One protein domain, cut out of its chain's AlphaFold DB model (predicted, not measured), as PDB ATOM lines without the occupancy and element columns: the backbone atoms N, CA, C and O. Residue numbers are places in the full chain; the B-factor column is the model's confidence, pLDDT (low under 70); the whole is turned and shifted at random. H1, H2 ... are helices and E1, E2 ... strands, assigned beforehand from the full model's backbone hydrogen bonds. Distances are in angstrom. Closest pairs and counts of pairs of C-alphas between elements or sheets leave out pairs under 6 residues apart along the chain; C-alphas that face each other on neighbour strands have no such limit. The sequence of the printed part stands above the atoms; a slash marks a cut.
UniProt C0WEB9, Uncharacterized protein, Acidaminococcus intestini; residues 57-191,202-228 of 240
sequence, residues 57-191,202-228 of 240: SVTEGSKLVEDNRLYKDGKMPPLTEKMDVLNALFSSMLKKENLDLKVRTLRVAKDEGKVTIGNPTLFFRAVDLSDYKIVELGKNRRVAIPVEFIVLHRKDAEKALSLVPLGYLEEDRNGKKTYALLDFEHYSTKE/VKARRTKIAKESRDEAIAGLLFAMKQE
ATOM      1  N   SER A  57     -12.629  40.624  25.998       64.00
ATOM      2  CA  SER A  57     -13.882  39.866  26.022       64.00
ATOM      3  C   SER A  57     -14.240  39.418  27.446       64.00
ATOM      4  O   SER A  57     -13.414  39.451  28.358       64.00
ATOM      5  N   VAL A  58     -15.473  38.951  27.663       62.06
ATOM      6  CA  VAL A  58     -15.892  38.398  28.968       62.06
ATOM      7  C   VAL A  58     -15.059  37.178  29.363       62.06
ATOM      8  O   VAL A  58     -14.683  37.039  30.526       62.06
ATOM      9  N   THR A  59     -14.725  36.322  28.399       64.62
ATOM     10  CA  THR A  59     -13.919  35.117  28.621       64.62
ATOM     11  C   THR A  59     -12.485  35.459  29.006       64.62
ATOM     12  O   THR A  59     -11.951  34.910  29.969       64.62
ATOM     13  N   GLU A  60     -11.858  36.394  28.294       69.12
ATOM     14  CA  GLU A  60     -10.519  36.884  28.641       69.12
ATOM     15  C   GLU A  60     -10.533  37.622  29.978       69.12
ATOM     16  O   GLU A  60      -9.674  37.379  30.821       69.12
ATOM     17  N   GLY A  61     -11.557  38.444  30.217       73.62
ATOM     18  CA  GLY A  61     -11.784  39.109  31.492       73.62
ATOM     19  C   GLY A  61     -11.874  38.118  32.652       73.62
ATOM     20  O   GLY A  61     -11.218  38.323  33.670       73.62
ATOM     21  N   SER A  62     -12.605  37.009  32.483       75.12
ATOM     22  CA  SER A  62     -12.705  35.946  33.491       75.12
ATOM     23  C   SER A  62     -11.350  35.314  33.806       75.12
ATOM     24  O   SER A  62     -11.071  35.065  34.972       75.12
ATOM     25  N   LYS A  63     -10.499  35.078  32.801       82.12
ATOM     26  CA  LYS A  63      -9.151  34.516  33.004       82.12
ATOM     27  C   LYS A  63      -8.212  35.518  33.673       82.12
ATOM     28  O   LYS A  63      -7.442  35.154  34.553       82.12
ATOM     29  N   LEU A  64      -8.281  36.790  33.281       83.81
ATOM     30  CA  LEU A  64      -7.434  37.843  33.844       83.81
ATOM     31  C   LEU A  64      -7.655  38.005  35.347       83.81
ATOM     32  O   LEU A  64      -6.691  38.115  36.104       83.81
ATOM     33  N   VAL A  65      -8.915  37.979  35.790       85.56
ATOM     34  CA  VAL A  65      -9.234  38.181  37.209       85.56
ATOM     35  C   VAL A  65      -8.842  37.014  38.117       85.56
ATOM     36  O   VAL A  65      -8.905  37.159  39.342       85.56
ATOM     37  N   GLU A  66      -8.404  35.883  37.558       88.88
ATOM     38  CA  GLU A  66      -7.811  34.771  38.310       88.88
ATOM     39  C   GLU A  66      -6.380  35.083  38.783       88.88
ATOM     40  O   GLU A  66      -5.917  34.462  39.742       88.88
ATOM     41  N   ASP A  67      -5.683  36.073  38.199       91.25
ATOM     42  CA  ASP A  67      -4.350  36.456  38.672       91.25
ATOM     43  C   ASP A  67      -4.430  37.136  40.046       91.25
ATOM     44  O   ASP A  67      -4.661  38.342  40.186       91.25
ATOM     45  N   ASN A  68      -4.174  36.342  41.086       92.94
ATOM     46  CA  ASN A  68      -4.163  36.769  42.480       92.94
ATOM     47  C   ASN A  68      -3.087  37.817  42.803       92.94
ATOM     48  O   ASN A  68      -3.078  38.338  43.918       92.94
ATOM     49  N   ARG A  69      -2.161  38.144  41.892       93.06
ATOM     50  CA  ARG A  69      -1.221  39.264  42.070       93.06
ATOM     51  C   ARG A  69      -1.916  40.602  41.837       93.06
ATOM     52  O   ARG A  69      -1.692  41.525  42.618       93.06
ATOM     53  N   LEU A  70      -2.786  40.678  40.829       89.62
ATOM     54  CA  LEU A  70      -3.494  41.897  40.419       89.62
ATOM     55  C   LEU A  70      -4.892  42.013  41.033       89.62
ATOM     56  O   LEU A  70      -5.343  43.118  41.336       89.62
ATOM     57  N   TYR A  71      -5.552  40.883  41.273       92.56
ATOM     58  CA  TYR A  71      -6.940  40.820  41.717       92.56
ATOM     59  C   TYR A  71      -7.078  40.158  43.085       92.56
ATOM     60  O   TYR A  71      -6.228  39.379  43.521       92.56
ATOM     61  N   LYS A  72      -8.161  40.494  43.779       91.81
ATOM     62  CA  LYS A  72      -8.573  39.879  45.043       91.81
ATOM     63  C   LYS A  72     -10.063  39.562  45.008       91.81
ATOM     64  O   LYS A  72     -10.811  40.141  44.217       91.81
ATOM     65  N   ASP A  73     -10.487  38.684  45.904       89.25
ATOM     66  CA  ASP A  73     -11.907  38.469  46.142       89.25
ATOM     67  C   ASP A  73     -12.540  39.739  46.715       89.25
ATOM     68  O   ASP A  73     -11.989  40.398  47.605       89.25
ATOM     69  N   GLY A  74     -13.689  40.113  46.161       85.50
ATOM     70  CA  GLY A  74     -14.508  41.178  46.715       85.50
ATOM     71  C   GLY A  74     -15.341  40.684  47.895       85.50
ATOM     72  O   GLY A  74     -15.497  39.484  48.128       85.50
ATOM     73  N   LYS A  75     -15.921  41.626  48.640       84.00
ATOM     74  CA  LYS A  75     -16.814  41.290  49.750       84.00
ATOM     75  C   LYS A  75     -18.109  40.693  49.200       84.00
ATOM     76  O   LYS A  75     -18.927  41.404  48.620       84.00
ATOM     77  N   MET A  76     -18.283  39.389  49.387       82.69
ATOM     78  CA  MET A  76     -19.480  38.682  48.938       82.69
ATOM     79  C   MET A  76     -20.688  39.077  49.802       82.69
ATOM     80  O   MET A  76     -20.601  39.001  51.029       82.69
ATOM     81  N   PRO A  77     -21.821  39.473  49.200       81.50
ATOM     82  CA  PRO A  77     -23.040  39.777  49.947       81.50
ATOM     83  C   PRO A  77     -23.656  38.502  50.554       81.50
ATOM     84  O   PRO A  77     -23.462  37.412  49.999       81.50
ATOM     85  N   PRO A  78     -24.417  38.581  51.659       83.56
ATOM     86  CA  PRO A  78     -25.153  37.434  52.197       83.56
ATOM     87  C   PRO A  78     -26.108  36.819  51.160       83.56
ATOM     88  O   PRO A  78     -26.652  37.524  50.316       83.56
ATOM     89  N   LEU A  79     -26.317  35.497  51.195       83.75
ATOM     90  CA  LEU A  79     -27.282  34.837  50.293       83.75
ATOM     91  C   LEU A  79     -28.742  35.106  50.683       83.75
ATOM     92  O   LEU A  79     -29.626  35.028  49.835       83.75
ATOM     93  N   THR A  80     -28.979  35.411  51.957       79.12
ATOM     94  CA  THR A  80     -30.302  35.690  52.531       79.12
ATOM     95  C   THR A  80     -30.858  37.046  52.113       79.12
ATOM     96  O   THR A  80     -32.067  37.250  52.158       79.12
ATOM     97  N   GLU A  81     -29.998  37.974  51.701       74.38
ATOM     98  CA  GLU A  81     -30.403  39.321  51.315       74.38
ATOM     99  C   GLU A  81     -30.761  39.371  49.824       74.38
ATOM    100  O   GLU A  81     -30.148  38.707  48.976       74.38
ATOM    101  N   LYS A  82     -31.798  40.150  49.496       69.31
ATOM    102  CA  LYS A  82     -32.080  40.520  48.109       69.31
ATOM    103  C   LYS A  82     -31.119  41.625  47.692       69.31
ATOM    104  O   LYS A  82     -30.852  42.562  48.436       69.31
ATOM    105  N   MET A  83     -30.594  41.503  46.482       75.62
ATOM    106  CA  MET A  83     -29.633  42.454  45.935       75.62
ATOM    107  C   MET A  83     -30.370  43.611  45.252       75.62
ATOM    108  O   MET A  83     -30.236  43.779  44.046       75.62
ATOM    109  N   ASP A  84     -31.157  44.397  45.993       71.75
ATOM    110  CA  ASP A  84     -32.156  45.326  45.428       71.75
ATOM    111  C   ASP A  84     -31.597  46.280  44.361       71.75
ATOM    112  O   ASP A  84     -32.220  46.478  43.321       71.75
ATOM    113  N   VAL A  85     -30.387  46.811  44.560       72.12
ATOM    114  CA  VAL A  85     -29.741  47.703  43.580       72.12
ATOM    115  C   VAL A  85     -29.348  46.963  42.297       72.12
ATOM    116  O   VAL A  85     -29.576  47.467  41.197       72.12
ATOM    117  N   LEU A  86     -28.766  45.766  42.418       69.56
ATOM    118  CA  LEU A  86     -28.398  44.946  41.260       69.56
ATOM    119  C   LEU A  86     -29.650  44.425  40.550       69.56
ATOM    120  O   LEU A  86     -29.723  44.505  39.329       69.56
ATOM    121  N   ASN A  87     -30.647  43.967  41.303       71.81
ATOM    122  CA  ASN A  87     -31.941  43.560  40.774       71.81
ATOM    123  C   ASN A  87     -32.565  44.705  39.978       71.81
ATOM    124  O   ASN A  87     -32.833  44.515  38.805       71.81
ATOM    125  N   ALA A  88     -32.694  45.908  40.544       67.56
ATOM    126  CA  ALA A  88     -33.262  47.059  39.839       67.56
ATOM    127  C   ALA A  88     -32.498  47.406  38.548       67.56
ATOM    128  O   ALA A  88     -33.113  47.651  37.506       67.56
ATOM    129  N   LEU A  89     -31.160  47.378  38.599       66.50
ATOM    130  CA  LEU A  89     -30.305  47.634  37.440       66.50
ATOM    131  C   LEU A  89     -30.587  46.630  36.312       66.50
ATOM    132  O   LEU A  89     -30.878  47.024  35.183       66.50
ATOM    133  N   PHE A  90     -30.535  45.334  36.615       69.06
ATOM    134  CA  PHE A  90     -30.764  44.281  35.629       69.06
ATOM    135  C   PHE A  90     -32.225  44.177  35.197       69.06
ATOM    136  O   PHE A  90     -32.491  43.934  34.024       69.06
ATOM    137  N   SER A  91     -33.171  44.422  36.097       66.56
ATOM    138  CA  SER A  91     -34.603  44.405  35.819       66.56
ATOM    139  C   SER A  91     -34.976  45.424  34.755       66.56
ATOM    140  O   SER A  91     -35.709  45.094  33.824       66.56
ATOM    141  N   SER A  92     -34.416  46.634  34.835       62.09
ATOM    142  CA  SER A  92     -34.608  47.668  33.817       62.09
ATOM    143  C   SER A  92     -33.993  47.269  32.471       62.09
ATOM    144  O   SER A  92     -34.659  47.367  31.440       62.09
ATOM    145  N   MET A  93     -32.758  46.753  32.474       61.59
ATOM    146  CA  MET A  93     -32.058  46.357  31.243       61.59
ATOM    147  C   MET A  93     -32.724  45.175  30.530       61.59
ATOM    148  O   MET A  93     -32.785  45.146  29.303       61.59
ATOM    149  N   LEU A  94     -33.238  44.211  31.292       64.75
ATOM    150  CA  LEU A  94     -33.845  42.982  30.778       64.75
ATOM    151  C   LEU A  94     -35.358  43.083  30.601       64.75
ATOM    152  O   LEU A  94     -35.965  42.144  30.093       64.75
ATOM    153  N   LYS A  95     -35.970  44.190  31.040       70.44
ATOM    154  CA  LYS A  95     -37.428  44.355  31.128       70.44
ATOM    155  C   LYS A  95     -38.088  43.215  31.923       70.44
ATOM    156  O   LYS A  95     -39.113  42.677  31.513       70.44
ATOM    157  N   LYS A  96     -37.481  42.832  33.054       69.81
ATOM    158  CA  LYS A  96     -37.944  41.742  33.932       69.81
ATOM    159  C   LYS A  96     -38.080  42.232  35.369       69.81
ATOM    160  O   LYS A  96     -37.084  42.536  36.009       69.81
ATOM    161  N   GLU A  97     -39.295  42.273  35.901       71.88
ATOM    162  CA  GLU A  97     -39.585  42.956  37.177       71.88
ATOM    163  C   GLU A  97     -39.182  42.166  38.435       71.88
ATOM    164  O   GLU A  97     -38.961  42.758  39.485       71.88
ATOM    165  N   ASN A  98     -39.015  40.844  38.330       78.62
ATOM    166  CA  ASN A  98     -38.845  39.957  39.484       78.62
ATOM    167  C   ASN A  98     -37.532  39.170  39.419       78.62
ATOM    168  O   ASN A  98     -37.559  37.948  39.335       78.62
ATOM    169  N   LEU A  99     -36.376  39.831  39.395       81.31
ATOM    170  CA  LEU A  99     -35.087  39.134  39.496       81.31
ATOM    171  C   LEU A  99     -34.776  38.768  40.955       81.31
ATOM    172  O   LEU A  99     -35.005  39.575  41.858       81.31
ATOM    173  N   ASP A 100     -34.209  37.582  41.190       86.56
ATOM    174  CA  ASP A 100     -33.589  37.229  42.475       86.56
ATOM    175  C   ASP A 100     -32.132  36.833  42.250       86.56
ATOM    176  O   ASP A 100     -31.774  35.656  42.182       86.56
ATOM    177  N   LEU A 101     -31.285  37.849  42.077       83.81
ATOM    178  CA  LEU A 101     -29.879  37.649  41.764       83.81
ATOM    179  C   LEU A 101     -29.083  37.248  43.004       83.81
ATOM    180  O   LEU A 101     -28.955  38.020  43.957       83.81
ATOM    181  N   LYS A 102     -28.436  36.081  42.946       86.00
ATOM    182  CA  LYS A 102     -27.419  35.667  43.918       86.00
ATOM    183  C   LYS A 102     -26.032  35.723  43.303       86.00
ATOM    184  O   LYS A 102     -25.711  35.012  42.354       86.00
ATOM    185  N   VAL A 103     -25.185  36.568  43.882       84.50
ATOM    186  CA  VAL A 103     -23.774  36.697  43.494       84.50
ATOM    187  C   VAL A 103     -23.051  35.400  43.805       84.50
ATOM    188  O   VAL A 103     -23.161  34.919  44.930       84.50
ATOM    189  N   ARG A 104     -22.277  34.870  42.861       83.50
ATOM    190  CA  ARG A 104     -21.431  33.681  43.073       83.50
ATOM    191  C   ARG A 104     -19.940  33.982  43.000       83.50
ATOM    192  O   ARG A 104     -19.159  33.371  43.717       83.50
ATOM    193  N   THR A 105     -19.553  34.966  42.195       85.31
ATOM    194  CA  THR A 105     -18.156  35.365  42.024       85.31
ATOM    195  C   THR A 105     -18.078  36.877  41.989       85.31
ATOM    196  O   THR A 105     -18.838  37.523  41.270       85.31
ATOM    197  N   LEU A 106     -17.143  37.432  42.753       86.06
ATOM    198  CA  LEU A 106     -16.838  38.851  42.762       86.06
ATOM    199  C   LEU A 106     -15.330  39.015  42.898       86.06
ATOM    200  O   LEU A 106     -14.749  38.642  43.917       86.06
ATOM    201  N   ARG A 107     -14.703  39.580  41.875       90.62
ATOM    202  CA  ARG A 107     -13.268  39.853  41.838       90.62
ATOM    203  C   ARG A 107     -13.064  41.336  41.588       90.62
ATOM    204  O   ARG A 107     -13.730  41.924  40.737       90.62
ATOM    205  N   VAL A 108     -12.155  41.933  42.342       88.50
ATOM    206  CA  VAL A 108     -11.817  43.355  42.247       88.50
ATOM    207  C   VAL A 108     -10.324  43.509  42.036       88.50
ATOM    208  O   VAL A 108      -9.528  42.738  42.583       88.50
ATOM    209  N   ALA A 109      -9.934  44.508  41.252       87.75
ATOM    210  CA  ALA A 109      -8.545  44.925  41.190       87.75
ATOM    211  C   ALA A 109      -8.077  45.325  42.595       87.75
ATOM    212  O   ALA A 109      -8.802  45.967  43.359       87.75
ATOM    213  N   LYS A 110      -6.862  44.921  42.967       87.25
ATOM    214  CA  LYS A 110      -6.249  45.375  44.223       87.25
ATOM    215  C   LYS A 110      -5.900  46.857  44.169       87.25
ATOM    216  O   LYS A 110      -5.964  47.527  45.193       87.25
ATOM    217  N   ASP A 111      -5.513  47.306  42.982       82.44
ATOM    218  CA  ASP A 111      -5.083  48.657  42.658       82.44
ATOM    219  C   ASP A 111      -5.434  48.918  41.188       82.44
ATOM    220  O   ASP A 111      -4.906  48.254  40.292       82.44
ATOM    221  N   GLU A 112      -6.344  49.859  40.940       79.94
ATOM    222  CA  GLU A 112      -6.764  50.220  39.583       79.94
ATOM    223  C   GLU A 112      -5.608  50.813  38.761       79.94
ATOM    224  O   GLU A 112      -5.578  50.662  37.539       79.94
ATOM    225  N   GLY A 113      -4.600  51.415  39.401       77.50
ATOM    226  CA  GLY A 113      -3.412  51.951  38.737       77.50
ATOM    227  C   GLY A 113      -2.581  50.876  38.033       77.50
ATOM    228  O   GLY A 113      -2.025  51.133  36.967       77.50
ATOM    229  N   LYS A 114      -2.562  49.650  38.573       81.81
ATOM    230  CA  LYS A 114      -1.798  48.506  38.035       81.81
ATOM    231  C   LYS A 114      -2.526  47.736  36.939       81.81
ATOM    232  O   LYS A 114      -1.933  46.865  36.308       81.81
ATOM    233  N   VAL A 115      -3.805  48.027  36.731       81.19
ATOM    234  CA  VAL A 115      -4.596  47.447  35.650       81.19
ATOM    235  C   VAL A 115      -4.398  48.299  34.397       81.19
ATOM    236  O   VAL A 115      -4.490  49.528  34.444       81.19
ATOM    237  N   THR A 116      -4.109  47.651  33.271       79.75
ATOM    238  CA  THR A 116      -4.024  48.316  31.963       79.75
ATOM    239  C   THR A 116      -5.397  48.842  31.535       79.75
ATOM    240  O   THR A 116      -6.423  48.257  31.877       79.75
ATOM    241  N   ILE A 117      -5.437  49.934  30.772       73.38
ATOM    242  CA  ILE A 117      -6.681  50.449  30.176       73.38
ATOM    243  C   ILE A 117      -7.387  49.331  29.390       73.38
ATOM    244  O   ILE A 117      -6.733  48.529  28.724       73.38
ATOM    245  N   GLY A 118      -8.715  49.253  29.501       69.75
ATOM    246  CA  GLY A 118      -9.526  48.210  28.866       69.75
ATOM    247  C   GLY A 118      -9.590  46.884  29.634       69.75
ATOM    248  O   GLY A 118     -10.522  46.112  29.406       69.75
ATOM    249  N   ASN A 119      -8.695  46.635  30.597       79.81
ATOM    250  CA  ASN A 119      -8.765  45.452  31.458       79.81
ATOM    251  C   ASN A 119      -9.772  45.633  32.607       79.81
ATOM    252  O   ASN A 119     -10.154  46.759  32.946       79.81
ATOM    253  N   PRO A 120     -10.218  44.530  33.237       78.62
ATOM    254  CA  PRO A 120     -11.254  44.590  34.260       78.62
ATOM    255  C   PRO A 120     -10.735  45.254  35.540       78.62
ATOM    256  O   PRO A 120      -9.665  44.891  36.021       78.62
ATOM    257  N   THR A 121     -11.503  46.164  36.135       81.50
ATOM    258  CA  THR A 121     -11.332  46.612  37.533       81.50
ATOM    259  C   THR A 121     -12.309  45.913  38.477       81.50
ATOM    260  O   THR A 121     -11.999  45.700  39.648       81.50
ATOM    261  N   LEU A 122     -13.449  45.463  37.947       80.12
ATOM    262  CA  LEU A 122     -14.443  44.636  38.626       80.12
ATOM    263  C   LEU A 122     -14.895  43.525  37.679       80.12
ATOM    264  O   LEU A 122     -15.243  43.784  36.524       80.12
ATOM    265  N   PHE A 123     -14.969  42.308  38.197       82.75
ATOM    266  CA  PHE A 123     -15.625  41.181  37.549       82.75
ATOM    267  C   PHE A 123     -16.641  40.575  38.505       82.75
ATOM    268  O   PHE A 123     -16.346  40.321  39.675       82.75
ATOM    269  N   PHE A 124     -17.846  40.337  38.005       79.38
ATOM    270  CA  PHE A 124     -18.963  39.868  38.809       79.38
ATOM    271  C   PHE A 124     -19.777  38.826  38.054       79.38
ATOM    272  O   PHE A 124     -20.064  38.997  36.869       79.38
ATOM    273  N   ARG A 125     -20.183  37.773  38.767       81.38
ATOM    274  CA  ARG A 125     -21.115  36.753  38.287       81.38
ATOM    275  C   ARG A 125     -22.271  36.592  39.260       81.38
ATOM    276  O   ARG A 125     -22.039  36.450  40.467       81.38
ATOM    277  N   ALA A 126     -23.489  36.533  38.740       81.12
ATOM    278  CA  ALA A 126     -24.684  36.250  39.526       81.12
ATOM    279  C   ALA A 126     -25.638  35.302  38.813       81.12
ATOM    280  O   ALA A 126     -25.705  35.278  37.592       81.12
ATOM    281  N   VAL A 127     -26.388  34.544  39.600       81.69
ATOM    282  CA  VAL A 127     -27.384  33.579  39.137       81.69
ATOM    283  C   VAL A 127     -28.774  34.108  39.478       81.69
ATOM    284  O   VAL A 127     -28.976  34.567  40.601       81.69
ATOM    285  N   ASP A 128     -29.713  34.050  38.532       82.81
ATOM    286  CA  ASP A 128     -31.131  34.312  38.796       82.81
ATOM    287  C   ASP A 128     -31.784  33.099  39.454       82.81
ATOM    288  O   ASP A 128     -31.769  32.002  38.890       82.81
ATOM    289  N   LEU A 129     -32.393  33.298  40.617       83.19
ATOM    290  CA  LEU A 129     -33.194  32.270  41.276       83.19
ATOM    291  C   LEU A 129     -34.691  32.392  40.986       83.19
ATOM    292  O   LEU A 129     -35.445  31.498  41.364       83.19
ATOM    293  N   SER A 130     -35.146  33.460  40.323       78.75
ATOM    294  CA  SER A 130     -36.583  33.682  40.136       78.75
ATOM    295  C   SER A 130     -37.200  32.896  38.983       78.75
ATOM    296  O   SER A 130     -38.409  32.680  38.970       78.75
ATOM    297  N   ASP A 131     -36.386  32.477  38.014       72.00
ATOM    298  CA  ASP A 131     -36.845  31.788  36.810       72.00
ATOM    299  C   ASP A 131     -35.772  30.813  36.323       72.00
ATOM    300  O   ASP A 131     -34.777  31.189  35.698       72.00
ATOM    301  N   TYR A 132     -35.956  29.542  36.667       73.19
ATOM    302  CA  TYR A 132     -35.070  28.457  36.272       73.19
ATOM    303  C   TYR A 132     -35.884  27.199  35.983       73.19
ATOM    304  O   TYR A 132     -36.960  26.966  36.538       73.19
ATOM    305  N   LYS A 133     -35.352  26.347  35.105       68.00
ATOM    306  CA  LYS A 133     -35.982  25.066  34.766       68.00
ATOM    307  C   LYS A 133     -35.294  23.938  35.515       68.00
ATOM    308  O   LYS A 133     -34.069  23.860  35.501       68.00
ATOM    309  N   ILE A 134     -36.082  23.045  36.115       70.50
ATOM    310  CA  ILE A 134     -35.583  21.751  36.597       70.50
ATOM    311  C   ILE A 134     -35.969  20.666  35.597       70.50
ATOM    312  O   ILE A 134     -37.156  20.485  35.321       70.50
ATOM    313  N   VAL A 135     -34.969  19.937  35.103       65.38
ATOM    314  CA  VAL A 135     -35.107  18.796  34.195       65.38
ATOM    315  C   VAL A 135     -34.714  17.511  34.921       65.38
ATOM    316  O   VAL A 135     -33.649  17.433  35.533       65.38
ATOM    317  N   GLU A 136     -35.564  16.492  34.825       70.00
ATOM    318  CA  GLU A 136     -35.275  15.135  35.296       70.00
ATOM    319  C   GLU A 136     -34.514  14.373  34.199       70.00
ATOM    320  O   GLU A 136     -35.055  14.120  33.123       70.00
ATOM    321  N   LEU A 137     -33.260  13.988  34.448       58.94
ATOM    322  CA  LEU A 137     -32.413  13.276  33.474       58.94
ATOM    323  C   LEU A 137     -32.498  11.740  33.597       58.94
ATOM    324  O   LEU A 137     -31.642  11.011  33.086       58.94
ATOM    325  N   GLY A 138     -33.508  11.240  34.314       53.28
ATOM    326  CA  GLY A 138     -33.646   9.830  34.669       53.28
ATOM    327  C   GLY A 138     -32.646   9.386  35.744       53.28
ATOM    328  O   GLY A 138     -31.663  10.059  36.059       53.28
ATOM    329  N   LYS A 139     -32.908   8.220  36.345       63.78
ATOM    330  CA  LYS A 139     -32.151   7.700  37.495       63.78
ATOM    331  C   LYS A 139     -32.086   8.698  38.674       63.78
ATOM    332  O   LYS A 139     -31.044   8.795  39.311       63.78
ATOM    333  N   ASN A 140     -33.179   9.393  39.003       64.62
ATOM    334  CA  ASN A 140     -33.266  10.390  40.091       64.62
ATOM    335  C   ASN A 140     -32.142  11.446  40.045       64.62
ATOM    336  O   ASN A 140     -31.608  11.830  41.082       64.62
ATOM    337  N   ARG A 141     -31.724  11.851  38.841       63.62
ATOM    338  CA  ARG A 141     -30.796  12.966  38.651       63.62
ATOM    339  C   ARG A 141     -31.573  14.167  38.166       63.62
ATOM    340  O   ARG A 141     -32.318  14.061  37.189       63.62
ATOM    341  N   ARG A 142     -31.352  15.296  38.824       69.12
ATOM    342  CA  ARG A 142     -32.055  16.545  38.548       69.12
ATOM    343  C   ARG A 142     -31.066  17.593  38.113       69.12
ATOM    344  O   ARG A 142     -29.975  17.684  38.667       69.12
ATOM    345  N   VAL A 143     -31.464  18.389  37.133       69.44
ATOM    346  CA  VAL A 143     -30.655  19.498  36.647       69.44
ATOM    347  C   VAL A 143     -31.445  20.787  36.729       69.44
ATOM    348  O   VAL A 143     -32.487  20.895  36.093       69.44
ATOM    349  N   ALA A 144     -30.938  21.759  37.484       71.50
ATOM    350  CA  ALA A 144     -31.423  23.130  37.483       71.50
ATOM    351  C   ALA A 144     -30.629  23.947  36.456       71.50
ATOM    352  O   ALA A 144     -29.398  23.947  36.472       71.50
ATOM    353  N   ILE A 145     -31.332  24.647  35.571       69.31
ATOM    354  CA  ILE A 145     -30.748  25.502  34.532       69.31
ATOM    355  C   ILE A 145     -31.175  26.946  34.821       69.31
ATOM    356  O   ILE A 145     -32.225  27.372  34.326       69.31
ATOM    357  N   PRO A 146     -30.439  27.674  35.678       72.88
ATOM    358  CA  PRO A 146     -30.706  29.080  35.940       72.88
ATOM    359  C   PRO A 146     -30.029  29.988  34.904       72.88
ATOM    360  O   PRO A 146     -29.068  29.598  34.237       72.88
ATOM    361  N   VAL A 147     -30.505  31.229  34.797       73.56
ATOM    362  CA  VAL A 147     -29.827  32.268  34.012       73.56
ATOM    363  C   VAL A 147     -28.647  32.813  34.811       73.56
ATOM    364  O   VAL A 147     -28.773  33.099  36.001       73.56
ATOM    365  N   GLU A 148     -27.501  32.975  34.154       74.44
ATOM    366  CA  GLU A 148     -26.325  33.605  34.740       74.44
ATOM    367  C   GLU A 148     -26.031  34.959  34.080       74.44
ATOM    368  O   GLU A 148     -26.157  35.140  32.871       74.44
ATOM    369  N   PHE A 149     -25.606  35.912  34.899       72.56
ATOM    370  CA  PHE A 149     -25.202  37.250  34.501       72.56
ATOM    371  C   PHE A 149     -23.719  37.434  34.754       72.56
ATOM    372  O   PHE A 149     -23.246  37.129  35.852       72.56
ATOM    373  N   ILE A 150     -23.003  37.982  33.771       71.19
ATOM    374  CA  ILE A 150     -21.595  38.341  33.918       71.19
ATOM    375  C   ILE A 150     -21.408  39.828  33.627       71.19
ATOM    376  O   ILE A 150     -21.818  40.352  32.592       71.19
ATOM    377  N   VAL A 151     -20.763  40.519  34.558       72.25
ATOM    378  CA  VAL A 151     -20.473  41.950  34.458       72.25
ATOM    379  C   VAL A 151     -18.976  42.159  34.460       72.25
ATOM    380  O   VAL A 151     -18.269  41.640  35.330       72.25
ATOM    381  N   LEU A 152     -18.523  42.985  33.519       69.62
ATOM    382  CA  LEU A 152     -17.156  43.456  33.438       69.62
ATOM    383  C   LEU A 152     -17.134  44.982  33.533       69.62
ATOM    384  O   LEU A 152     -17.560  45.690  32.617       69.62
ATOM    385  N   HIS A 153     -16.608  45.503  34.635       75.00
ATOM    386  CA  HIS A 153     -16.239  46.911  34.700       75.00
ATOM    387  C   HIS A 153     -14.791  47.038  34.256       75.00
ATOM    388  O   HIS A 153     -13.925  46.375  34.825       75.00
ATOM    389  N   ARG A 154     -14.530  47.860  33.243       72.19
ATOM    390  CA  ARG A 154     -13.199  48.028  32.658       72.19
ATOM    391  C   ARG A 154     -12.613  49.378  33.055       72.19
ATOM    392  O   ARG A 154     -13.356  50.350  33.182       72.19
ATOM    393  N   LYS A 155     -11.295  49.425  33.244       73.81
ATOM    394  CA  LYS A 155     -10.571  50.673  33.495       73.81
ATOM    395  C   LYS A 155     -10.665  51.576  32.270       73.81
ATOM    396  O   LYS A 155     -10.306  51.123  31.181       73.81
ATOM    397  N   ASP A 156     -11.113  52.815  32.476       66.94
ATOM    398  CA  ASP A 156     -11.135  53.881  31.465       66.94
ATOM    399  C   ASP A 156     -11.702  53.406  30.115       66.94
ATOM    400  O   ASP A 156     -11.170  53.702  29.049       66.94
ATOM    401  N   ALA A 157     -12.761  52.594  30.170       57.62
ATOM    402  CA  ALA A 157     -13.420  51.996  29.015       57.62
ATOM    403  C   ALA A 157     -14.937  51.941  29.228       57.62
ATOM    404  O   ALA A 157     -15.414  51.844  30.363       57.62
ATOM    405  N   GLU A 158     -15.715  51.973  28.140       51.06
ATOM    406  CA  GLU A 158     -17.172  51.824  28.235       51.06
ATOM    407  C   GLU A 158     -17.530  50.486  28.902       51.06
ATOM    408  O   GLU A 158     -16.944  49.432  28.613       51.06
ATOM    409  N   LYS A 159     -18.478  50.531  29.843       49.78
ATOM    410  CA  LYS A 159     -18.897  49.370  30.639       49.78
ATOM    411  C   LYS A 159     -19.510  48.320  29.712       49.78
ATOM    412  O   LYS A 159     -20.427  48.629  28.959       49.78
ATOM    413  N   ALA A 160     -19.024  47.083  29.781       41.84
ATOM    414  CA  ALA A 160     -19.564  45.979  28.998       41.84
ATOM    415  C   ALA A 160     -20.425  45.086  29.896       41.84
ATOM    416  O   ALA A 160     -19.956  44.548  30.902       41.84
ATOM    417  N   LEU A 161     -21.690  44.921  29.516       41.47
ATOM    418  CA  LEU A 161     -22.574  43.920  30.094       41.47
ATOM    419  C   LEU A 161     -22.714  42.766  29.107       41.47
ATOM    420  O   LEU A 161     -23.048  42.992  27.946       41.47
ATOM    421  N   SER A 162     -22.492  41.537  29.571       42.75
ATOM    422  CA  SER A 162     -22.764  40.344  28.775       42.75
ATOM    423  C   SER A 162     -23.756  39.449  29.505       42.75
ATOM    424  O   SER A 162     -23.606  39.132  30.685       42.75
ATOM    425  N   LEU A 163     -24.806  39.068  28.789       43.84
ATOM    426  CA  LEU A 163     -25.853  38.180  29.265       43.84
ATOM    427  C   LEU A 163     -25.619  36.845  28.583       43.84
ATOM    428  O   LEU A 163     -25.760  36.758  27.364       43.84
ATOM    429  N   VAL A 164     -25.218  35.826  29.334       45.44
ATOM    430  CA  VAL A 164     -24.887  34.538  28.729       45.44
ATOM    431  C   VAL A 164     -25.454  33.419  29.607       45.44
ATOM    432  O   VAL A 164     -25.151  33.367  30.798       45.44
ATOM    433  N   PRO A 165     -26.278  32.509  29.062       44.88
ATOM    434  CA  PRO A 165     -26.788  31.364  29.811       44.88
ATOM    435  C   PRO A 165     -25.656  30.352  30.024       44.88
ATOM    436  O   PRO A 165     -25.378  29.545  29.145       44.88
ATOM    437  N   LEU A 166     -24.958  30.416  31.157       54.50
ATOM    438  CA  LEU A 166     -23.628  29.799  31.264       54.50
ATOM    439  C   LEU A 166     -23.498  28.594  32.186       54.50
ATOM    440  O   LEU A 166     -22.393  28.080  32.332       54.50
ATOM    441  N   GLY A 167     -24.570  28.042  32.747       55.34
ATOM    442  CA  GLY A 167     -24.398  26.771  33.438       55.34
ATOM    443  C   GLY A 167     -25.655  26.080  33.906       55.34
ATOM    444  O   GLY A 167     -26.747  26.638  33.921       55.34
ATOM    445  N   TYR A 168     -25.462  24.830  34.301       59.09
ATOM    446  CA  TYR A 168     -26.469  24.020  34.952       59.09
ATOM    447  C   TYR A 168     -25.898  23.385  36.216       59.09
ATOM    448  O   TYR A 168     -24.712  23.061  36.307       59.09
ATOM    449  N   LEU A 169     -26.756  23.209  37.208       68.50
ATOM    450  CA  LEU A 169     -26.453  22.516  38.449       68.50
ATOM    451  C   LEU A 169     -27.086  21.136  38.382       68.50
ATOM    452  O   LEU A 169     -28.288  21.039  38.180       68.50
ATOM    453  N   GLU A 170     -26.291  20.080  38.519       71.69
ATOM    454  CA  GLU A 170     -26.746  18.685  38.556       71.69
ATOM    455  C   GLU A 170     -26.672  18.167  39.999       71.69
ATOM    456  O   GLU A 170     -25.651  18.345  40.663       71.69
ATOM    457  N   GLU A 171     -27.741  17.526  40.470       74.75
ATOM    458  CA  GLU A 171     -27.806  16.794  41.739       74.75
ATOM    459  C   GLU A 171     -28.074  15.310  41.458       74.75
ATOM    460  O   GLU A 171     -29.006  14.964  40.721       74.75
ATOM    461  N   ASP A 172     -27.239  14.433  42.022       78.81
ATOM    462  CA  ASP A 172     -27.392  12.982  41.909       78.81
ATOM    463  C   ASP A 172     -28.134  12.337  43.096       78.81
ATOM    464  O   ASP A 172     -28.493  12.984  44.079       78.81
ATOM    465  N   ARG A 173     -28.341  11.015  43.005       74.69
ATOM    466  CA  ARG A 173     -29.034  10.180  44.006       74.69
ATOM    467  C   ARG A 173     -28.473  10.261  45.422       74.69
ATOM    468  O   ARG A 173     -29.209   9.991  46.364       74.69
ATOM    469  N   ASN A 174     -27.193  10.581  45.565       77.69
ATOM    470  CA  ASN A 174     -26.514  10.659  46.853       77.69
ATOM    471  C   ASN A 174     -26.499  12.100  47.389       77.69
ATOM    472  O   ASN A 174     -25.779  12.391  48.340       77.69
ATOM    473  N   GLY A 175     -27.243  13.014  46.751       74.50
ATOM    474  CA  GLY A 175     -27.234  14.441  47.059       74.50
ATOM    475  C   GLY A 175     -25.957  15.147  46.603       74.50
ATOM    476  O   GLY A 175     -25.692  16.276  47.022       74.50
ATOM    477  N   LYS A 176     -25.128  14.509  45.765       78.88
ATOM    478  CA  LYS A 176     -23.893  15.121  45.275       78.88
ATOM    479  C   LYS A 176     -24.237  16.149  44.209       78.88
ATOM    480  O   LYS A 176     -24.868  15.826  43.204       78.88
ATOM    481  N   LYS A 177     -23.756  17.373  44.415       79.06
ATOM    482  CA  LYS A 177     -23.994  18.508  43.523       79.06
ATOM    483  C   LYS A 177     -22.773  18.776  42.647       79.06
ATOM    484  O   LYS A 177     -21.630  18.781  43.113       79.06
ATOM    485  N   THR A 178     -23.005  19.012  41.365       75.44
ATOM    486  CA  THR A 178     -21.978  19.398  40.392       75.44
ATOM    487  C   THR A 178     -22.439  20.604  39.598       75.44
ATOM    488  O   THR A 178     -23.578  20.645  39.143       75.44
ATOM    489  N   TYR A 179     -21.546  21.574  39.415       68.31
ATOM    490  CA  TYR A 179     -21.794  22.736  38.573       68.31
ATOM    491  C   TYR A 179     -21.146  22.483  37.219       68.31
ATOM    492  O   TYR A 179     -19.936  22.256  37.125       68.31
ATOM    493  N   ALA A 180     -21.944  22.492  36.166       62.41
ATOM    494  CA  ALA A 180     -21.450  22.454  34.809       62.41
ATOM    495  C   ALA A 180     -21.547  23.853  34.223       62.41
ATOM    496  O   ALA A 180     -22.640  24.384  34.036       62.41
ATOM    497  N   LEU A 181     -20.390  24.433  33.932       57.03
ATOM    498  CA  LEU A 181     -20.312  25.639  33.137       57.03
ATOM    499  C   LEU A 181     -20.461  25.236  31.668       57.03
ATOM    500  O   LEU A 181     -19.733  24.362  31.197       57.03
ATOM    501  N   LEU A 182     -21.398  25.838  30.950       52.16
ATOM    502  CA  LEU A 182     -21.415  25.772  29.495       52.16
ATOM    503  C   LEU A 182     -20.360  26.770  29.016       52.16
ATOM    504  O   LEU A 182     -20.642  27.957  28.929       52.16
ATOM    505  N   ASP A 183     -19.130  26.315  28.769       44.44
ATOM    506  CA  ASP A 183     -18.149  27.152  28.084       44.44
ATOM    507  C   ASP A 183     -18.574  27.209  26.611       44.44
ATOM    508  O   ASP A 183     -18.453  26.227  25.871       44.44
ATOM    509  N   PHE A 184     -19.112  28.355  26.190       43.59
ATOM    510  CA  PHE A 184     -19.170  28.676  24.769       43.59
ATOM    511  C   PHE A 184     -17.734  28.973  24.343       43.59
ATOM    512  O   PHE A 184     -17.121  29.932  24.826       43.59
ATOM    513  N   GLU A 185     -17.154  28.116  23.504       37.78
ATOM    514  CA  GLU A 185     -15.847  28.405  22.925       37.78
ATOM    515  C   GLU A 185     -15.961  29.714  22.122       37.78
ATOM    516  O   GLU A 185     -16.783  29.833  21.221       37.78
ATOM    517  N   HIS A 186     -15.204  30.718  22.581       45.28
ATOM    518  CA  HIS A 186     -14.781  31.963  21.929       45.28
ATOM    519  C   HIS A 186     -15.375  32.242  20.549       45.28
ATOM    520  O   HIS A 186     -14.945  31.606  19.598       45.28
ATOM    521  N   TYR A 187     -16.170  33.309  20.414       33.84
ATOM    522  CA  TYR A 187     -16.248  34.004  19.129       33.84
ATOM    523  C   TYR A 187     -16.315  35.517  19.314       33.84
ATOM    524  O   TYR A 187     -17.110  36.048  20.094       33.84
ATOM    525  N   SER A 188     -15.452  36.214  18.578       34.69
ATOM    526  CA  SER A 188     -15.573  37.650  18.346       34.69
ATOM    527  C   SER A 188     -16.847  37.943  17.542       34.69
ATOM    528  O   SER A 188     -17.374  37.080  16.837       34.69
ATOM    529  N   THR A 189     -17.339  39.184  17.577       36.91
ATOM    530  CA  THR A 189     -18.505  39.608  16.772       36.91
ATOM    531  C   THR A 189     -18.342  39.355  15.268       36.91
ATOM    532  O   THR A 189     -19.343  39.212  14.571       36.91
ATOM    533  N   LYS A 190     -17.102  39.241  14.767       34.84
ATOM    534  CA  LYS A 190     -16.791  38.892  13.370       34.84
ATOM    535  C   LYS A 190     -17.067  37.429  13.020       34.84
ATOM    536  O   LYS A 190     -17.419  37.147  11.880       34.84
ATOM    537  N   GLU A 191     -16.909  36.507  13.961       36.66
ATOM    538  CA  GLU A 191     -17.009  35.062  13.703       36.66
ATOM    539  C   GLU A 191     -18.445  34.537  13.862       36.66
ATOM    540  O   GLU A 191     -18.806  33.515  13.283       36.66
ATOM    541  N   VAL A 202     -20.863  24.313  22.307       46.91
ATOM    542  CA  VAL A 202     -20.906  24.148  23.778       46.91
ATOM    543  C   VAL A 202     -20.114  22.946  24.294       46.91
ATOM    544  O   VAL A 202     -20.592  21.810  24.267       46.91
ATOM    545  N   LYS A 203     -18.933  23.191  24.882       47.94
ATOM    546  CA  LYS A 203     -18.285  22.213  25.770       47.94
ATOM    547  C   LYS A 203     -18.689  22.515  27.207       47.94
ATOM    548  O   LYS A 203     -18.333  23.536  27.781       47.94
ATOM    549  N   ALA A 204     -19.435  21.600  27.819       52.59
ATOM    550  CA  ALA A 204     -19.777  21.719  29.231       52.59
ATOM    551  C   ALA A 204     -18.570  21.322  30.098       52.59
ATOM    552  O   ALA A 204     -18.260  20.132  30.232       52.59
ATOM    553  N   ARG A 205     -17.903  22.290  30.732       59.00
ATOM    554  CA  ARG A 205     -16.892  22.010  31.753       59.00
ATOM    555  C   ARG A 205     -17.586  21.714  33.077       59.00
ATOM    556  O   ARG A 205     -18.136  22.594  33.736       59.00
ATOM    557  N   ARG A 206     -17.538  20.449  33.492       66.12
ATOM    558  CA  ARG A 206     -18.075  20.005  34.785       66.12
ATOM    559  C   ARG A 206     -17.046  20.214  35.886       66.12
ATOM    560  O   ARG A 206     -15.951  19.662  35.824       66.12
ATOM    561  N   THR A 207     -17.427  20.958  36.915       70.12
ATOM    562  CA  THR A 207     -16.609  21.202  38.104       70.12
ATOM    563  C   THR A 207     -17.350  20.684  39.333       70.12
ATOM    564  O   THR A 207     -18.541  20.940  39.525       70.12
ATOM    565  N   LYS A 208     -16.654  19.906  40.171       77.19
ATOM    566  CA  LYS A 208     -17.211  19.499  41.466       77.19
ATOM    567  C   LYS A 208     -17.344  20.734  42.344       77.19
ATOM    568  O   LYS A 208     -16.391  21.497  42.475       77.19
ATOM    569  N   ILE A 209     -18.513  20.898  42.947       78.19
ATOM    570  CA  ILE A 209     -18.740  21.960  43.919       78.19
ATOM    571  C   ILE A 209     -18.120  21.518  45.244       78.19
ATOM    572  O   ILE A 209     -18.307  20.375  45.667       78.19
ATOM    573  N   ALA A 210     -17.350  22.402  45.874       82.44
ATOM    574  CA  ALA A 210     -16.799  22.137  47.197       82.44
ATOM    575  C   ALA A 210     -17.918  22.147  48.249       82.44
ATOM    576  O   ALA A 210     -18.834  22.971  48.185       82.44
ATOM    577  N   LYS A 211     -17.829  21.238  49.223       81.94
ATOM    578  CA  LYS A 211     -18.754  21.208  50.358       81.94
ATOM    579  C   LYS A 211     -18.628  22.506  51.166       81.94
ATOM    580  O   LYS A 211     -17.536  23.062  51.248       81.94
ATOM    581  N   GLU A 212     -19.742  22.988  51.705       84.94
ATOM    582  CA  GLU A 212     -19.902  24.253  52.436       84.94
ATOM    583  C   GLU A 212     -19.565  25.501  51.606       84.94
ATOM    584  O   GLU A 212     -19.530  26.620  52.120       84.94
ATOM    585  N   SER A 213     -19.358  25.343  50.296       85.94
ATOM    586  CA  SER A 213     -19.141  26.481  49.415       85.94
ATOM    587  C   SER A 213     -20.434  27.243  49.161       85.94
ATOM    588  O   SER A 213     -21.549  26.716  49.205       85.94
ATOM    589  N   ARG A 214     -20.271  28.508  48.791       86.56
ATOM    590  CA  ARG A 214     -21.385  29.347  48.362       86.56
ATOM    591  C   ARG A 214     -22.126  28.769  47.153       86.56
ATOM    592  O   ARG A 214     -23.347  28.872  47.094       86.56
ATOM    593  N   ASP A 215     -21.401  28.147  46.226       83.75
ATOM    594  CA  ASP A 215     -21.991  27.472  45.066       83.75
ATOM    595  C   ASP A 215     -22.869  26.281  45.502       83.75
ATOM    596  O   ASP A 215     -23.926  26.051  44.916       83.75
ATOM    597  N   GLU A 216     -22.498  25.562  46.572       84.94
ATOM    598  CA  GLU A 216     -23.333  24.494  47.140       84.94
ATOM    599  C   GLU A 216     -24.616  25.052  47.766       84.94
ATOM    600  O   GLU A 216     -25.694  24.478  47.583       84.94
ATOM    601  N   ALA A 217     -24.512  26.181  48.470       88.06
ATOM    602  CA  ALA A 217     -25.658  26.856  49.070       88.06
ATOM    603  C   ALA A 217     -26.634  27.382  48.003       88.06
ATOM    604  O   ALA A 217     -27.837  27.148  48.112       88.06
ATOM    605  N   ILE A 218     -26.132  28.012  46.932       87.19
ATOM    606  CA  ILE A 218     -26.948  28.455  45.785       87.19
ATOM    607  C   ILE A 218     -27.653  27.261  45.132       87.19
ATOM    608  O   ILE A 218     -28.850  27.325  44.853       87.19
ATOM    609  N   ALA A 219     -26.944  26.147  44.933       81.75
ATOM    610  CA  ALA A 219     -27.546  24.926  44.412       81.75
ATOM    611  C   ALA A 219     -28.633  24.368  45.342       81.75
ATOM    612  O   ALA A 219     -29.691  23.959  44.870       81.75
ATOM    613  N   GLY A 220     -28.407  24.397  46.657       83.06
ATOM    614  CA  GLY A 220     -29.414  24.030  47.651       83.06
ATOM    615  C   GLY A 220     -30.700  24.848  47.517       83.06
ATOM    616  O   GLY A 220     -31.778  24.263  47.492       83.06
ATOM    617  N   LEU A 221     -30.594  26.172  47.350       85.81
ATOM    618  CA  LEU A 221     -31.754  27.051  47.154       85.81
ATOM    619  C   LEU A 221     -32.551  26.677  45.893       85.81
ATOM    620  O   LEU A 221     -33.768  26.518  45.962       85.81
ATOM    621  N   LEU A 222     -31.865  26.450  44.768       80.00
ATOM    622  CA  LEU A 222     -32.495  26.048  43.503       80.00
ATOM    623  C   LEU A 222     -33.246  24.714  43.604       80.00
ATOM    624  O   LEU A 222     -34.306  24.550  43.007       80.00
ATOM    625  N   PHE A 223     -32.726  23.740  44.348       77.44
ATOM    626  CA  PHE A 223     -33.392  22.441  44.483       77.44
ATOM    627  C   PHE A 223     -34.440  22.393  45.607       77.44
ATOM    628  O   PHE A 223     -35.330  21.540  45.553       77.44
ATOM    629  N   ALA A 224     -34.381  23.311  46.579       77.94
ATOM    630  CA  ALA A 224     -35.354  23.433  47.665       77.94
ATOM    631  C   ALA A 224     -36.642  24.159  47.234       77.94
ATOM    632  O   ALA A 224     -37.737  23.679  47.520       77.94
ATOM    633  N   MET A 225     -36.540  25.259  46.477       65.06
ATOM    634  CA  MET A 225     -37.696  26.103  46.112       65.06
ATOM    635  C   MET A 225     -38.783  25.366  45.301       65.06
ATOM    636  O   MET A 225     -39.957  25.726  45.361       65.06
ATOM    637  N   LYS A 226     -38.445  24.294  44.568       56.31
ATOM    638  CA  LYS A 226     -39.450  23.485  43.850       56.31
ATOM    639  C   LYS A 226     -40.134  22.427  44.729       56.31
ATOM    640  O   LYS A 226     -41.223  21.985  44.368       56.31
ATOM    641  N   GLN A 227     -39.560  22.035  45.873       52.19
ATOM    642  CA  GLN A 227     -40.286  21.175  46.822       52.19
ATOM    643  C   GLN A 227     -41.502  21.907  47.407       52.19
ATOM    644  O   GLN A 227     -42.561  21.300  47.527       52.19
ATOM    645  N   GLU A 228     -41.408  23.219  47.644       43.56
ATOM    646  CA  GLU A 228     -42.550  24.041  48.075       43.56
ATOM    647  C   GLU A 228     -43.604  24.215  46.968       43.56
ATOM    648  O   GLU A 228     -44.801  24.126  47.233       43.56
TER     649      GLU A 228
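Overview. This is residues 57 to 191 and 202 to 228 of the 240 residues of an uncharacterized protein of Acidaminococcus intestini (UniProt C0WEB9). One twisted, forked sheet of eight strands has two long strands, E3 and E4, running through it, with E1 and E2 beyond E3 and two branches, E5 and E6 to E8, beyond E4. The sheet curls round the short helix H1, while H3 packs on its opposite face and H2 crosses the strands near the start of E2. The printed part has 162 residues, in the order H1 E1 H2 E2 E3 E4 E5 E6 E7 E8 H3, and its neighbour strands are antiparallel. The class is mixed, helices and strands; the whole is compact, with a radius of gyration of the C-alphas of 16.5 A and spans of 51 by 35 by 32 A.

Along the chain. H1, residues 58 to 64, begins with C-alpha 58 at (-15.892, 38.398, 28.968). E1 is residues 71 to 73, and H2, residues 84 to 94, is 14.9 A long. E2, residues 101 to 109, measures 22.5 A and bends by 65 degrees at residue 104. E3, residues 120 to 136, measures 38.0 A and bends by 68 degrees at residue 130; E4, residues 142 to 154, measures 37.2 A. E5 is residues 160 to 163, E6 167 to 171, E7 177 to 183 and E8 203 to 208. H3, residues 214 to 228, is 21.8 A long and ends with C-alpha 228 at (-42.550, 24.041, 48.075).

Arrangement. E2 E3 E4 E5 form a meander, each strand the antiparallel neighbour of the one before. E3 and E4 are a hairpin, with N 124 and O 151 at 3.0 A. E2 lies on the other side of E3 from E4, with N 107 and O 123 within hydrogen-bond range at 2.8 A, and E1 is the antiparallel neighbour of E2, with N 72 and O 108 within hydrogen-bond range at 2.9 A. E5, beside residues 149 to 152, and E6, beside residues 142 to 145, lie on one side of E4, with N 150 and O 162 at 3.3 A and N 144 and O 169 at 2.8 A. E7 neighbours E6, with N 170 and O 178 at 2.8 A, and E8, with N 181 and O 205 at 2.9 A. H1 and H3 lie on opposite faces; their closest C-alphas to E3 are Gly 61 and Pro 120, 6.2 A, and Leu 222 and Leu 129, 6.6 A. H2 is on the sheet at a height of 9.7 A, only just over E3, with 3 of its C-alphas falling on it, and runs across the strands at 76 degrees to E3 on the local plane. Each O i to N i+4 pair is within hydrogen-bond range in H1 and H2, and 8 of 11 in H3.

Size, cuts and confidence. The C-alphas farthest apart, of Gly 113 and Lys 139, are 52.8 A apart. Residues 192 to 201 are not printed, and C-alphas 191 and 202 are 15.4 A apart across this cut, in the link from E7 to E8. Of the links that are printed whole, none is long. The mean pLDDT of the printed part is 71.3; 62 residues are under 70, among them 156 to 169, 179 to 191 and 202 to 206.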